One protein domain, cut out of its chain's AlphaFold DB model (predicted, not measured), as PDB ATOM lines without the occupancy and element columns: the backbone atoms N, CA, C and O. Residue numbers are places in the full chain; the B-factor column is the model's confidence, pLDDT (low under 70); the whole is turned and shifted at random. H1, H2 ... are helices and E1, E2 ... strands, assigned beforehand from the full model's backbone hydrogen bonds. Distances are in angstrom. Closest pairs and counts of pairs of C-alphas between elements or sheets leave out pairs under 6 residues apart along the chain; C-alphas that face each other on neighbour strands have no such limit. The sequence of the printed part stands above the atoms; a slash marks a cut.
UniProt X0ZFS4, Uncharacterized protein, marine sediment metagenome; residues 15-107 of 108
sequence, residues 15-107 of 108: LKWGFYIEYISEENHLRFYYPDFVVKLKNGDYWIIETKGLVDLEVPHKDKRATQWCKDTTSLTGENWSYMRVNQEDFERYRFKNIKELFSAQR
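This is residues 15 to 107 of the 108 residues of an uncharacterized protein of marine sediment metagenome (UniProt X0ZFS4). A small three-stranded sheet, E3 E4 E5, has one long helix, H1, packed along one of its faces, and a short two-stranded hairpin, E1 and E2, lies on a different side of H1, mostly through E1, with H1 between hairpin and sheet. At the end of E5 the short helix H2 follows directly and only grazes the sheet; after it the short helix H3 folds back near H2, on the side of the sheet away from H1 but not on the sheet. The printed part has 93 residues with five named strands and three named helices, in the order E1 E2 E3 E4 H1 E5 H2 H3. The larger sheet is mixed, in the order E3 E4 E5, the smaller one, E1 E2, is antiparallel, and the class is mixed, helices and strands. The whole is compact, with a radius of gyration of the C-alphas of 13.9 A, and the C-alphas span 38 by 33 by 27 A.

In the larger sheet, E4, residues 46 to 52, is the inner strand, and E3, residues 37 to 40, and E5, residues 81 to 87, are the edge strands. E4 and E5 are parallel, with 19 degrees between their directions; N 48 and O 82 are 2.9 A apart, and N 86 and O 50 are 2.8 A apart, both within hydrogen-bond range. E3 and E4 form a hairpin, antiparallel at 155 degrees, with N 39 and O 47 within hydrogen-bond range at 2.8 A. H1, residues 59 to 77, is on this sheet at a height over the sheet of 7.7 A. It lies over E5 and runs along the strands, at 8 degrees to E5 on the local plane. The closest C-alphas of H1 and E5 are those of Cys 70 and Trp 81, 4.8 A apart. E4, H1 and E5 form a strand-helix-strand unit, two parallel neighbour strands with a helix between them in the chain, and its crossover is right-handed. With H1 on one face, the sheet and helix make two layers. E1, residues 21 to 24, and E2, residues 30 to 33, form the other hairpin, antiparallel at 140 degrees, with N 23 and O 31 within hydrogen-bond range at 2.8 A. The closest C-alphas of E1 and H1 are those of Tyr 23 and Arg 65, 5.9 A apart. E1 is apart from E3, E4 and E5. H2, residues 88 to 94, only grazes the larger sheet, with its residues 88 to 91; the closest C-alphas of H2 and E4 are those of Gln 88 and Lys 52, 6.0 A apart. H3, residues 99 to 105, is near H2, with 6 pairs of C-alphas within 10 A, and is only just not on the sheet, with 4 such pairs. In H1, H2 and H3 every O i to N i+4 pair is within hydrogen-bond range.

E1 begins at C-alpha 21, (-18.205, -41.888, -4.695). E4 is 19.8 A long from first to last C-alpha, and E5 is 20.0 A. H1 is 26.5 A long and begins at C-alpha 59, (-6.277, -37.297, -2.549). E1 and E2 are each 10.3 A long, E3 and H2 each 10.0 A, and H3 10.1 A. H3 ends at C-alpha 105, (-7.823, -35.493, 17.641).

The two C-alphas farthest apart are those of Glu 27 and Lys 42, at 39.5 A. The printed part runs from residue 15 to residue 107 and has no cut. No link is long; the link E4 to H1, of 6 residues, is short, and the other links are tight. The mean pLDDT of the printed part is 88.8, and residues 15 to 17 and 106 to 107 are under 70.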
ATOM      1  N   LEU A  15     -16.125 -53.114   0.125       50.47
ATOM      2  CA  LEU A  15     -15.798 -53.981  -1.015       50.47
ATOM      3  C   LEU A  15     -16.904 -55.002  -1.337       50.47
ATOM      4  O   LEU A  15     -17.008 -55.439  -2.476       50.47
ATOM      5  N   LYS A  16     -17.754 -55.367  -0.364       50.53
ATOM      6  CA  LYS A  16     -18.860 -56.319  -0.564       50.53
ATOM      7  C   LYS A  16     -20.183 -55.704  -1.049       50.53
ATOM      8  O   LYS A  16     -21.078 -56.472  -1.380       50.53
ATOM      9  N   TRP A  17     -20.324 -54.375  -1.091       59.56
ATOM     10  CA  TRP A  17     -21.622 -53.706  -1.314       59.56
ATOM     11  C   TRP A  17     -21.652 -52.713  -2.483       59.56
ATOM     12  O   TRP A  17     -22.696 -52.134  -2.757       59.56
ATOM     13  N   GLY A  18     -20.536 -52.512  -3.192       73.31
ATOM     14  CA  GLY A  18     -20.515 -51.681  -4.402       73.31
ATOM     15  C   GLY A  18     -20.737 -50.184  -4.163       73.31
ATOM     16  O   GLY A  18     -21.036 -49.469  -5.111       73.31
ATOM     17  N   PHE A  19     -20.589 -49.697  -2.926       85.50
ATOM     18  CA  PHE A  19     -20.645 -48.265  -2.634       85.50
ATOM     19  C   PHE A  19     -19.372 -47.569  -3.115       85.50
ATOM     20  O   PHE A  19     -18.267 -47.945  -2.721       85.50
ATOM     21  N   TYR A  20     -19.540 -46.533  -3.927       91.62
ATOM     22  CA  TYR A  20     -18.470 -45.677  -4.418       91.62
ATOM     23  C   TYR A  20     -18.935 -44.224  -4.434       91.62
ATOM     24  O   TYR A  20     -20.132 -43.936  -4.402       91.62
ATOM     25  N   ILE A  21     -17.968 -43.316  -4.519       94.31
ATOM     26  CA  ILE A  21     -18.205 -41.888  -4.695       94.31
ATOM     27  C   ILE A  21     -17.501 -41.452  -5.978       94.31
ATOM     28  O   ILE A  21     -16.317 -41.735  -6.193       94.31
ATOM     29  N   GLU A  22     -18.244 -40.790  -6.856       96.06
ATOM     30  CA  GLU A  22     -17.750 -40.270  -8.122       96.06
ATOM     31  C   GLU A  22     -17.056 -38.929  -7.926       96.06
ATOM     32  O   GLU A  22     -17.609 -38.043  -7.288       96.06
ATOM     33  N   TYR A  23     -15.862 -38.749  -8.475       97.25
ATOM     34  CA  TYR A  23     -15.085 -37.519  -8.357       97.25
ATOM     35  C   TYR A  23     -14.452 -37.152  -9.700       97.25
ATOM     36  O   TYR A  23     -14.308 -37.998 -10.584       97.25
ATOM     37  N   ILE A  24     -14.081 -35.882  -9.850       97.75
ATOM     38  CA  ILE A  24     -13.286 -35.419 -10.986       97.75
ATOM     39  C   ILE A  24     -11.814 -35.538 -10.594       97.75
ATOM     40  O   ILE A  24     -11.420 -34.995  -9.563       97.75
ATOM     41  N   SER A  25     -11.037 -36.294 -11.366       97.06
ATOM     42  CA  SER A  25      -9.606 -36.497 -11.126       97.06
ATOM     43  C   SER A  25      -8.785 -35.256 -11.446       97.06
ATOM     44  O   SER A  25      -9.287 -34.332 -12.086       97.06
ATOM     45  N   GLU A  26      -7.493 -35.287 -11.120       97.44
ATOM     46  CA  GLU A  26      -6.553 -34.226 -11.504       97.44
ATOM     47  C   GLU A  26      -6.571 -33.978 -13.025       97.44
ATOM     48  O   GLU A  26      -6.586 -32.845 -13.490       97.44
ATOM     49  N   GLU A  27      -6.693 -35.047 -13.818       97.25
ATOM     50  CA  GLU A  27      -6.791 -34.988 -15.288       97.25
ATOM     51  C   GLU A  27      -8.180 -34.576 -15.831       97.25
ATOM     52  O   GLU A  27      -8.447 -34.743 -17.019       97.25
ATOM     53  N   ASN A  28      -9.097 -34.077 -14.994       96.75
ATOM     54  CA  ASN A  28     -10.485 -33.741 -15.357       96.75
ATOM     55  C   ASN A  28     -11.341 -34.914 -15.878       96.75
ATOM     56  O   ASN A  28     -12.307 -34.717 -16.617       96.75
ATOM     57  N   HIS A  29     -11.039 -36.143 -15.461       97.69
ATOM     58  CA  HIS A  29     -11.845 -37.316 -15.792       97.69
ATOM     59  C   HIS A  29     -12.825 -37.658 -14.668       97.69
ATOM     60  O   HIS A  29     -12.482 -37.579 -13.489       97.69
ATOM     61  N   LEU A  30     -14.032 -38.108 -15.029       97.38
ATOM     62  CA  LEU A  30     -14.945 -38.725 -14.071       97.38
ATOM     63  C   LEU A  30     -14.380 -40.085 -13.648       97.38
ATOM     64  O   LEU A  30     -14.190 -40.975 -14.478       97.38
ATOM     65  N   ARG A  31     -14.121 -40.246 -12.354       96.69
ATOM     66  CA  ARG A  31     -13.614 -41.483 -11.754       96.69
ATOM     67  C   ARG A  31     -14.453 -41.866 -10.542       96.69
ATOM     68  O   ARG A  31     -15.177 -41.049  -9.983       96.69
ATOM     69  N   PHE A  32     -14.319 -43.114 -10.113       93.38
ATOM     70  CA  PHE A  32     -14.943 -43.627  -8.898       93.38
ATOM     71  C   PHE A  32     -13.860 -43.993  -7.894       93.38
ATOM     72  O   PHE A  32     -12.831 -44.559  -8.271       93.38
ATOM     73  N   TYR A  33     -14.089 -43.694  -6.620       90.12
ATOM     74  CA  TYR A  33     -13.278 -44.252  -5.546       90.12
ATOM     75  C   TYR A  33     -14.166 -44.919  -4.496       90.12
ATOM     76  O   TYR A  33     -15.319 -44.539  -4.287       90.12
ATOM     77  N   TYR A  34     -13.606 -45.944  -3.865       90.12
ATOM     78  CA  TYR A  34     -14.258 -46.765  -2.856       90.12
ATOM     79  C   TYR A  34     -13.645 -46.397  -1.510       90.12
ATOM     80  O   TYR A  34     -12.453 -46.660  -1.334       90.12
ATOM     81  N   PRO A  35     -14.401 -45.770  -0.595       90.38
ATOM     82  CA  PRO A  35     -13.862 -45.438   0.711       90.38
ATOM     83  C   PRO A  35     -13.447 -46.689   1.479       90.38
ATOM     84  O   PRO A  35     -14.076 -47.746   1.342       90.38
ATOM     85  N   ASP A  36     -12.439 -46.561   2.336       87.19
ATOM     86  CA  ASP A  36     -11.988 -47.686   3.158       87.19
ATOM     87  C   ASP A  36     -13.082 -48.153   4.133       87.19
ATOM     88  O   ASP A  36     -13.300 -49.358   4.308       87.19
ATOM     89  N   PHE A  37     -13.800 -47.206   4.756       86.00
ATOM     90  CA  PHE A  37     -14.830 -47.507   5.747       86.00
ATOM     91  C   PHE A  37     -16.045 -46.576   5.669       86.00
ATOM     92  O   PHE A  37     -15.920 -45.363   5.506       86.00
ATOM     93  N   VAL A  38     -17.224 -47.153   5.914       87.69
ATOM     94  CA  VAL A  38     -18.440 -46.436   6.316       87.69
ATOM     95  C   VAL A  38     -18.841 -46.959   7.687       87.69
ATOM     96  O   VAL A  38     -18.942 -48.167   7.905       87.69
ATOM     97  N   VAL A  39     -19.036 -46.048   8.630       86.06
ATOM     98  CA  VAL A  39     -19.276 -46.358  10.037       86.06
ATOM     99  C   VAL A  39     -20.601 -45.750  10.457       86.06
ATOM    100  O   VAL A  39     -20.815 -44.558  10.276       86.06
ATOM    101  N   LYS A  40     -21.459 -46.557  11.083       86.44
ATOM    102  CA  LYS A  40     -22.630 -46.077  11.819       86.44
ATOM    103  C   LYS A  40     -22.317 -46.068  13.310       86.44
ATOM    104  O   LYS A  40     -21.961 -47.100  13.886       86.44
ATOM    105  N   LEU A  41     -22.439 -44.909  13.941       83.56
ATOM    106  CA  LEU A  41     -22.258 -44.741  15.375       83.56
ATOM    107  C   LEU A  41     -23.543 -45.096  16.136       83.56
ATOM    108  O   LEU A  41     -24.649 -45.084  15.600       83.56
ATOM    109  N   LYS A  42     -23.403 -45.400  17.432       83.00
ATOM    110  CA  LYS A  42     -24.547 -45.745  18.299       83.00
ATOM    111  C   LYS A  42     -25.545 -44.597  18.477       83.00
ATOM    112  O   LYS A  42     -26.694 -44.862  18.801       83.00
ATOM    113  N   ASN A  43     -25.105 -43.352  18.303       83.38
ATOM    114  CA  ASN A  43     -25.953 -42.163  18.386       83.38
ATOM    115  C   ASN A  43     -26.715 -41.869  17.080       83.38
ATOM    116  O   ASN A  43     -27.425 -40.876  17.035       83.38
ATOM    117  N   GLY A  44     -26.571 -42.705  16.045       86.75
ATOM    118  CA  GLY A  44     -27.238 -42.533  14.753       86.75
ATOM    119  C   GLY A  44     -26.361 -41.903  13.673       86.75
ATOM    120  O   GLY A  44     -26.626 -42.146  12.504       86.75
ATOM    121  N   ASP A  45     -25.283 -41.202  14.032       89.94
ATOM    122  CA  ASP A  45     -24.422 -40.523  13.056       89.94
ATOM    123  C   ASP A  45     -23.651 -41.508  12.161       89.94
ATOM    124  O   ASP A  45     -23.226 -42.587  12.595       89.94
ATOM    125  N   TYR A  46     -23.377 -41.082  10.931       91.38
ATOM    126  CA  TYR A  46     -22.629 -41.832   9.932       91.38
ATOM    127  C   TYR A  46     -21.310 -41.144   9.580       91.38
ATOM    128  O   TYR A  46     -21.213 -39.920   9.493       91.38
ATOM    129  N   TRP A  47     -20.284 -41.954   9.332       91.81
ATOM    130  CA  TRP A  47     -18.960 -41.490   8.937       91.81
ATOM    131  C   TRP A  47     -18.452 -42.239   7.717       91.81
ATOM    132  O   TRP A  47     -18.491 -43.467   7.694       91.81
ATOM    133  N   ILE A  48     -17.906 -41.509   6.750       92.56
ATOM    134  CA  ILE A  48     -16.989 -42.052   5.747       92.56
ATOM    135  C   ILE A  48     -15.571 -41.794   6.244       92.56
ATOM    136  O   ILE A  48     -15.218 -40.653   6.551       92.56
ATOM    137  N   ILE A  49     -14.768 -42.851   6.342       90.31
ATOM    138  CA  ILE A  49     -13.390 -42.770   6.824       90.31
ATOM    139  C   ILE A  49     -12.456 -43.309   5.751       90.31
ATOM    140  O   ILE A  49     -12.617 -44.445   5.304       90.31
ATOM    141  N   GLU A  50     -11.453 -42.508   5.409       90.44
ATOM    142  CA  GLU A  50     -10.420 -42.866   4.445       90.44
ATOM    143  C   GLU A  50      -9.055 -42.943   5.123       90.44
ATOM    144  O   GLU A  50      -8.646 -42.020   5.831       90.44
ATOM    145  N   THR A  51      -8.322 -44.029   4.894       89.75
ATOM    146  CA  THR A  51      -6.960 -44.202   5.390       89.75
ATOM    147  C   THR A  51      -5.944 -43.907   4.299       89.75
ATOM    148  O   THR A  51      -6.044 -44.391   3.169       89.75
ATOM    149  N   LYS A  52      -4.923 -43.112   4.627       89.31
ATOM    150  CA  LYS A  52      -3.858 -42.772   3.676       89.31
ATOM    151  C   LYS A  52      -2.481 -42.931   4.288       89.31
ATOM    152  O   LYS A  52      -2.196 -42.393   5.349       89.31
ATOM    153  N   GLY A  53      -1.637 -43.701   3.606       87.94
ATOM    154  CA  GLY A  53      -0.199 -43.739   3.866       87.94
ATOM    155  C   GLY A  53       0.513 -42.673   3.040       87.94
ATOM    156  O   GLY A  53       1.143 -41.779   3.587       87.94
ATOM    157  N   LEU A  54       0.337 -42.744   1.718       87.75
ATOM    158  CA  LEU A  54       0.816 -41.746   0.770       87.75
ATOM    159  C   LEU A  54      -0.325 -40.803   0.373       87.75
ATOM    160  O   LEU A  54      -1.439 -41.256   0.099       87.75
ATOM    161  N   VAL A  55      -0.026 -39.506   0.328       88.62
ATOM    162  CA  VAL A  55      -0.912 -38.468  -0.206       88.62
ATOM    163  C   VAL A  55      -0.391 -38.073  -1.583       88.62
ATOM    164  O   VAL A  55       0.702 -37.524  -1.694       88.62
ATOM    165  N   ASP A  56      -1.155 -38.394  -2.623       92.06
ATOM    166  CA  ASP A  56      -0.875 -38.012  -4.009       92.06
ATOM    167  C   ASP A  56      -1.804 -36.872  -4.471       92.06
ATOM    168  O   ASP A  56      -2.611 -36.351  -3.695       92.06
ATOM    169  N   LEU A  57      -1.689 -36.482  -5.745       95.25
ATOM    170  CA  LEU A  57      -2.496 -35.414  -6.346       95.25
ATOM    171  C   LEU A  57      -3.998 -35.741  -6.403       95.25
ATOM    172  O   LEU A  57      -4.817 -34.832  -6.462       95.25
ATOM    173  N   GLU A  58      -4.390 -37.014  -6.328       94.88
ATOM    174  CA  GLU A  58      -5.797 -37.423  -6.381       94.88
ATOM    175  C   GLU A  58      -6.488 -37.294  -5.016       94.88
ATOM    176  O   GLU A  58      -7.715 -37.174  -4.947       94.88
ATOM    177  N   VAL A  59      -5.726 -37.332  -3.914       94.25
ATOM    178  CA  VAL A  59      -6.277 -37.297  -2.549       94.25
ATOM    179  C   VAL A  59      -7.117 -36.040  -2.277       94.25
ATOM    180  O   VAL A  59      -8.248 -36.208  -1.818       94.25
ATOM    181  N   PRO A  60      -6.670 -34.805  -2.587       95.62
ATOM    182  CA  PRO A  60      -7.485 -33.609  -2.364       95.62
ATOM    183  C   PRO A  60      -8.835 -33.634  -3.093       95.62
ATOM    184  O   PRO A  60      -9.844 -33.181  -2.546       95.62
ATOM    185  N   HIS A  61      -8.885 -34.193  -4.307       97.19
ATOM    186  CA  HIS A  61     -10.129 -34.297  -5.081       97.19
ATOM    187  C   HIS A  61     -11.104 -35.293  -4.462       97.19
ATOM    188  O   HIS A  61     -12.298 -34.998  -4.335       97.19
ATOM    189  N   LYS A  62     -10.595 -36.443  -4.008       95.81
ATOM    190  CA  LYS A  62     -11.386 -37.445  -3.281       95.81
ATOM    191  C   LYS A  62     -11.913 -36.876  -1.966       95.81
ATOM    192  O   LYS A  62     -13.115 -36.956  -1.730       95.81
ATOM    193  N   ASP A  63     -11.059 -36.224  -1.173       96.12
ATOM    194  CA  ASP A  63     -11.424 -35.588   0.103       96.12
ATOM    195  C   ASP A  63     -12.539 -34.551  -0.081       96.12
ATOM    196  O   ASP A  63     -13.552 -34.562   0.629       96.12
ATOM    197  N   LYS A  64     -12.374 -33.658  -1.068       97.19
ATOM    198  CA  LYS A  64     -13.358 -32.622  -1.397       97.19
ATOM    199  C   LYS A  64     -14.694 -33.247  -1.767       97.19
ATOM    200  O   LYS A  64     -15.739 -32.829  -1.261       97.19
ATOM    201  N   ARG A  65     -14.671 -34.262  -2.628       97.62
ATOM    202  CA  ARG A  65     -15.888 -34.932  -3.071       97.62
ATOM    203  C   ARG A  65     -16.564 -35.712  -1.943       97.62
ATOM    204  O   ARG A  65     -17.786 -35.623  -1.844       97.62
ATOM    205  N   ALA A  66     -15.808 -36.426  -1.107       97.19
ATOM    206  CA  ALA A  66     -16.311 -37.147   0.068       97.19
ATOM    207  C   ALA A  66     -17.037 -36.198   1.022       97.19
ATOM    208  O   ALA A  66     -18.174 -36.433   1.425       97.19
ATOM    209  N   THR A  67     -16.380 -35.075   1.318       97.81
ATOM    210  CA  THR A  67     -16.915 -34.028   2.185       97.81
ATOM    211  C   THR A  67     -18.220 -33.474   1.622       97.81
ATOM    212  O   THR A  67     -19.190 -33.316   2.362       97.81
ATOM    213  N   GLN A  68     -18.268 -33.204   0.313       98.25
ATOM    214  CA  GLN A  68     -19.489 -32.732  -0.339       98.25
ATOM    215  C   GLN A  68     -20.596 -33.790  -0.302       98.25
ATOM    216  O   GLN A  68     -21.719 -33.478   0.074       98.25
ATOM    217  N   TRP A  69     -20.265 -35.050  -0.594       97.69
ATOM    218  CA  TRP A  69     -21.213 -36.163  -0.546       97.69
ATOM    219  C   TRP A  69     -21.878 -36.285   0.833       97.69
ATOM    220  O   TRP A  69     -23.099 -36.421   0.921       97.69
ATOM    221  N   CYS A  70     -21.100 -36.174   1.916       97.69
ATOM    222  CA  CYS A  70     -21.630 -36.184   3.281       97.69
ATOM    223  C   CYS A  70     -22.587 -35.014   3.541       97.69
ATOM    224  O   CYS A  70     -23.643 -35.214   4.139       97.69
ATOM    225  N   LYS A  71     -22.256 -33.801   3.077       98.44
ATOM    226  CA  LYS A  71     -23.139 -32.631   3.220       98.44
ATOM    227  C   LYS A  71     -24.464 -32.838   2.493       98.44
ATOM    228  O   LYS A  71     -25.519 -32.639   3.092       98.44
ATOM    229  N   ASP A  72     -24.403 -33.284   1.242       98.31
ATOM    230  CA  ASP A  72     -25.590 -33.497   0.411       98.31
ATOM    231  C   ASP A  72     -26.482 -34.586   1.017       98.31
ATOM    232  O   ASP A  72     -27.685 -34.398   1.184       98.31
ATOM    233  N   THR A  73     -25.880 -35.698   1.443       97.12
ATOM    234  CA  THR A  73     -26.606 -36.820   2.056       97.12
ATOM    235  C   THR A  73     -27.232 -36.414   3.386       97.12
ATOM    236  O   THR A  73     -28.381 -36.768   3.651       97.12
ATOM    237  N   THR A  74     -26.526 -35.615   4.192       98.06
ATOM    238  CA  THR A  74     -27.091 -35.045   5.424       98.06
ATOM    239  C   THR A  74     -28.319 -34.200   5.116       98.06
ATOM    240  O   THR A  74     -29.371 -34.396   5.720       98.06
ATOM    241  N   SER A  75     -28.223 -33.309   4.128       98.25
ATOM    242  CA  SER A  75     -29.341 -32.449   3.734       98.25
ATOM    243  C   SER A  75     -30.538 -33.233   3.190       98.25
ATOM    244  O   SER A  75     -31.672 -32.811   3.393       98.25
ATOM    245  N   LEU A  76     -30.302 -34.330   2.469       98.19
ATOM    246  CA  LEU A  76     -31.355 -35.122   1.827       98.19
ATOM    247  C   LEU A  76     -32.050 -36.089   2.788       98.19
ATOM    248  O   LEU A  76     -33.238 -36.354   2.636       98.19
ATOM    249  N   THR A  77     -31.308 -36.645   3.747       96.62
ATOM    250  CA  THR A  77     -31.809 -37.714   4.627       96.62
ATOM    251  C   THR A  77     -32.188 -37.223   6.019       96.62
ATOM    252  O   THR A  77     -32.965 -37.888   6.696       96.62
ATOM    253  N   GLY A  78     -31.642 -36.087   6.463       96.75
ATOM    254  CA  GLY A  78     -31.749 -35.618   7.847       96.75
ATOM    255  C   GLY A  78     -30.842 -36.364   8.835       96.75
ATOM    256  O   GLY A  78     -30.733 -35.951   9.987       96.75
ATOM    257  N   GLU A  79     -30.163 -37.426   8.400       95.56
ATOM    258  CA  GLU A  79     -29.171 -38.153   9.193       95.56
ATOM    259  C   GLU A  79     -27.818 -37.439   9.106       95.56
ATOM    260  O   GLU A  79     -27.423 -36.997   8.031       95.56
ATOM    261  N   ASN A  80     -27.057 -37.350  10.196       97.00
ATOM    262  CA  ASN A  80     -25.751 -36.689  10.145       97.00
ATOM    263  C   ASN A  80     -24.715 -37.573   9.445       97.00
ATOM    264  O   ASN A  80     -24.395 -38.658   9.932       97.00
ATOM    265  N   TRP A  81     -24.121 -37.072   8.361       96.56
ATOM    266  CA  TRP A  81     -22.986 -37.694   7.684       96.56
ATOM    267  C   TRP A  81     -21.743 -36.818   7.787       96.56
ATOM    268  O   TRP A  81     -21.792 -35.601   7.609       96.56
ATOM    269  N   SER A  82     -20.595 -37.433   8.052       96.12
ATOM    270  CA  SER A  82     -19.310 -36.736   8.151       96.12
ATOM    271  C   SER A  82     -18.183 -37.506   7.474       96.12
ATOM    272  O   SER A  82     -18.210 -38.732   7.385       96.12
ATOM    273  N   TYR A  83     -17.180 -36.774   6.996       95.19
ATOM    274  CA  TYR A  83     -15.988 -37.333   6.367       95.19
ATOM    275  C   TYR A  83     -14.768 -37.160   7.275       95.19
ATOM    276  O   TYR A  83     -14.612 -36.116   7.908       95.19
ATOM    277  N   MET A  84     -13.891 -38.165   7.316       92.44
ATOM    278  CA  MET A  84     -12.607 -38.092   8.010       92.44
ATOM    279  C   MET A  84     -11.505 -38.783   7.210       92.44
ATOM    280  O   MET A  84     -11.584 -39.980   6.932       92.44
ATOM    281  N   ARG A  85     -10.420 -38.055   6.938       91.75
ATOM    282  CA  ARG A  85      -9.158 -38.650   6.495       91.75
ATOM    283  C   ARG A  85      -8.299 -38.993   7.707       91.75
ATOM    284  O   ARG A  85      -8.112 -38.167   8.595       91.75
ATOM    285  N   VAL A  86      -7.743 -40.196   7.720       89.94
ATOM    286  CA  VAL A  86      -6.790 -40.667   8.726       89.94
ATOM    287  C   VAL A  86      -5.462 -40.927   8.031       89.94
ATOM    288  O   VAL A  86      -5.310 -41.915   7.307       89.94
ATOM    289  N   ASN A  87      -4.497 -40.041   8.252       89.44
ATOM    290  CA  ASN A  87      -3.145 -40.228   7.745       89.44
ATOM    291  C   ASN A  87      -2.376 -41.202   8.645       89.44
ATOM    292  O   ASN A  87      -2.501 -41.172   9.871       89.44
ATOM    293  N   GLN A  88      -1.566 -42.067   8.038       86.06
ATOM    294  CA  GLN A  88      -0.751 -43.047   8.753       86.06
ATOM    295  C   GLN A  88       0.217 -42.370   9.726       86.06
ATOM    296  O   GLN A  88       0.371 -42.848  10.844       86.06
ATOM    297  N   GLU A  89       0.805 -41.237   9.339       86.44
ATOM    298  CA  GLU A  89       1.705 -40.468  10.204       86.44
ATOM    299  C   GLU A  89       1.011 -40.031  11.504       86.44
ATOM    300  O   GLU A  89       1.530 -40.275  12.594       86.44
ATOM    301  N   ASP A  90      -0.201 -39.473  11.416       83.25
ATOM    302  CA  ASP A  90      -0.987 -39.090  12.595       83.25
ATOM    303  C   ASP A  90      -1.350 -40.313  13.439       83.25
ATOM    304  O   ASP A  90      -1.259 -40.298  14.670       83.25
ATOM    305  N   PHE A  91      -1.739 -41.401  12.779       83.38
ATOM    306  CA  PHE A  91      -2.097 -42.643  13.446       83.38
ATOM    307  C   PHE A  91      -0.936 -43.218  14.265       83.38
ATOM    308  O   PHE A  91      -1.110 -43.603  15.425       83.38
ATOM    309  N   GLU A  92       0.255 -43.260  13.673       84.31
ATOM    310  CA  GLU A  92       1.473 -43.761  14.305       84.31
ATOM    311  C   GLU A  92       1.973 -42.819  15.402       84.31
ATOM    312  O   GLU A  92       2.410 -43.292  16.457       84.31
ATOM    313  N   ARG A  93       1.854 -41.501  15.196       85.44
ATOM    314  CA  ARG A  93       2.254 -40.474  16.165       85.44
ATOM    315  C   ARG A  93       1.415 -40.517  17.436       85.44
ATOM    316  O   ARG A  93       1.969 -40.494  18.534       85.44
ATOM    317  N   TYR A  94       0.092 -40.562  17.301       82.62
ATOM    318  CA  TYR A  94      -0.814 -40.469  18.448       82.62
ATOM    319  C   TYR A  94      -1.181 -41.828  19.050       82.62
ATOM    320  O   TYR A  94      -1.699 -41.861  20.165       82.62
ATOM    321  N   ARG A  95      -0.885 -42.940  18.354       77.69
ATOM    322  CA  ARG A  95      -1.151 -44.320  18.803       77.69
ATOM    323  C   ARG A  95      -2.543 -44.478  19.412       77.69
ATOM    324  O   ARG A  95      -2.689 -44.994  20.523       77.69
ATOM    325  N   PHE A  96      -3.549 -44.001  18.681       79.94
ATOM    326  CA  PHE A  96      -4.942 -44.079  19.102       79.94
ATOM    327  C   PHE A  96      -5.270 -45.507  19.549       79.94
ATOM    328  O   PHE A  96      -4.855 -46.475  18.910       79.94
ATOM    329  N   LYS A  97      -5.997 -45.646  20.657       75.19
ATOM    330  CA  LYS A  97      -6.427 -46.950  21.194       75.19
ATOM    331  C   LYS A  97      -7.873 -47.269  20.849       75.19
ATOM    332  O   LYS A  97      -8.311 -48.411  20.957       75.19
ATOM    333  N   ASN A  98      -8.640 -46.250  20.474       74.88
ATOM    334  CA  ASN A  98     -10.042 -46.375  20.116       74.88
ATOM    335  C   ASN A  98     -10.482 -45.285  19.130       74.88
ATOM    336  O   ASN A  98      -9.826 -44.258  18.969       74.88
ATOM    337  N   ILE A  99     -11.638 -45.497  18.496       74.12
ATOM    338  CA  ILE A  99     -12.213 -44.544  17.539       74.12
ATOM    339  C   ILE A  99     -12.595 -43.201  18.188       74.12
ATOM    340  O   ILE A  99     -12.587 -42.175  17.517       74.12
ATOM    341  N   LYS A 100     -12.886 -43.174  19.500       77.88
ATOM    342  CA  LYS A 100     -13.214 -41.925  20.207       77.88
ATOM    343  C   LYS A 100     -12.004 -40.995  20.263       77.88
ATOM    344  O   LYS A 100     -12.139 -39.823  19.942       77.88
ATOM    345  N   GLU A 101     -10.837 -41.527  20.623       81.75
ATOM    346  CA  GLU A 101      -9.577 -40.776  20.639       81.75
ATOM    347  C   GLU A 101      -9.228 -40.230  19.250       81.75
ATOM    348  O   GLU A 101      -8.858 -39.063  19.129       81.75
ATOM    349  N   LEU A 102      -9.417 -41.045  18.207       82.19
ATOM    350  CA  LEU A 102      -9.228 -40.627  16.819       82.19
ATOM    351  C   LEU A 102     -10.131 -39.434  16.461       82.19
ATOM    352  O   LEU A 102      -9.642 -38.417  15.974       82.19
ATOM    353  N   PHE A 103     -11.433 -39.513  16.764       80.62
ATOM    354  CA  PHE A 103     -12.367 -38.414  16.503       80.62
ATOM    355  C   PHE A 103     -12.042 -37.146  17.298       80.62
ATOM    356  O   PHE A 103     -12.201 -36.044  16.781       80.62
ATOM    357  N   SER A 104     -11.587 -37.269  18.546       81.19
ATOM    358  CA  SER A 104     -11.205 -36.110  19.360       81.19
ATOM    359  C   SER A 104      -9.978 -35.378  18.813       81.19
ATOM    360  O   SER A 104      -9.907 -34.157  18.932       81.19
ATOM    361  N   ALA A 105      -9.025 -36.096  18.216       76.69
ATOM    362  CA  ALA A 105      -7.823 -35.493  17.641       76.69
ATOM    363  C   ALA A 105      -8.092 -34.745  16.328       76.69
ATOM    364  O   ALA A 105      -7.448 -33.738  16.070       76.69
ATOM    365  N   GLN A 106      -9.063 -35.211  15.539       69.12
ATOM    366  CA  GLN A 106      -9.411 -34.649  14.226       69.12
ATOM    367  C   GLN A 106     -10.409 -33.474  14.293       69.12
ATOM    368  O   GLN A 106     -10.723 -32.872  13.276       69.12
ATOM    369  N   ARG A 107     -10.928 -33.141  15.486       63.78
ATOM    370  CA  ARG A 107     -11.804 -31.974  15.731       63.78
ATOM    371  C   ARG A 107     -11.042 -30.701  16.138       63.78
ATOM    372  O   ARG A 107     -11.670 -29.753  16.604       63.78
TER     373      ARG A 107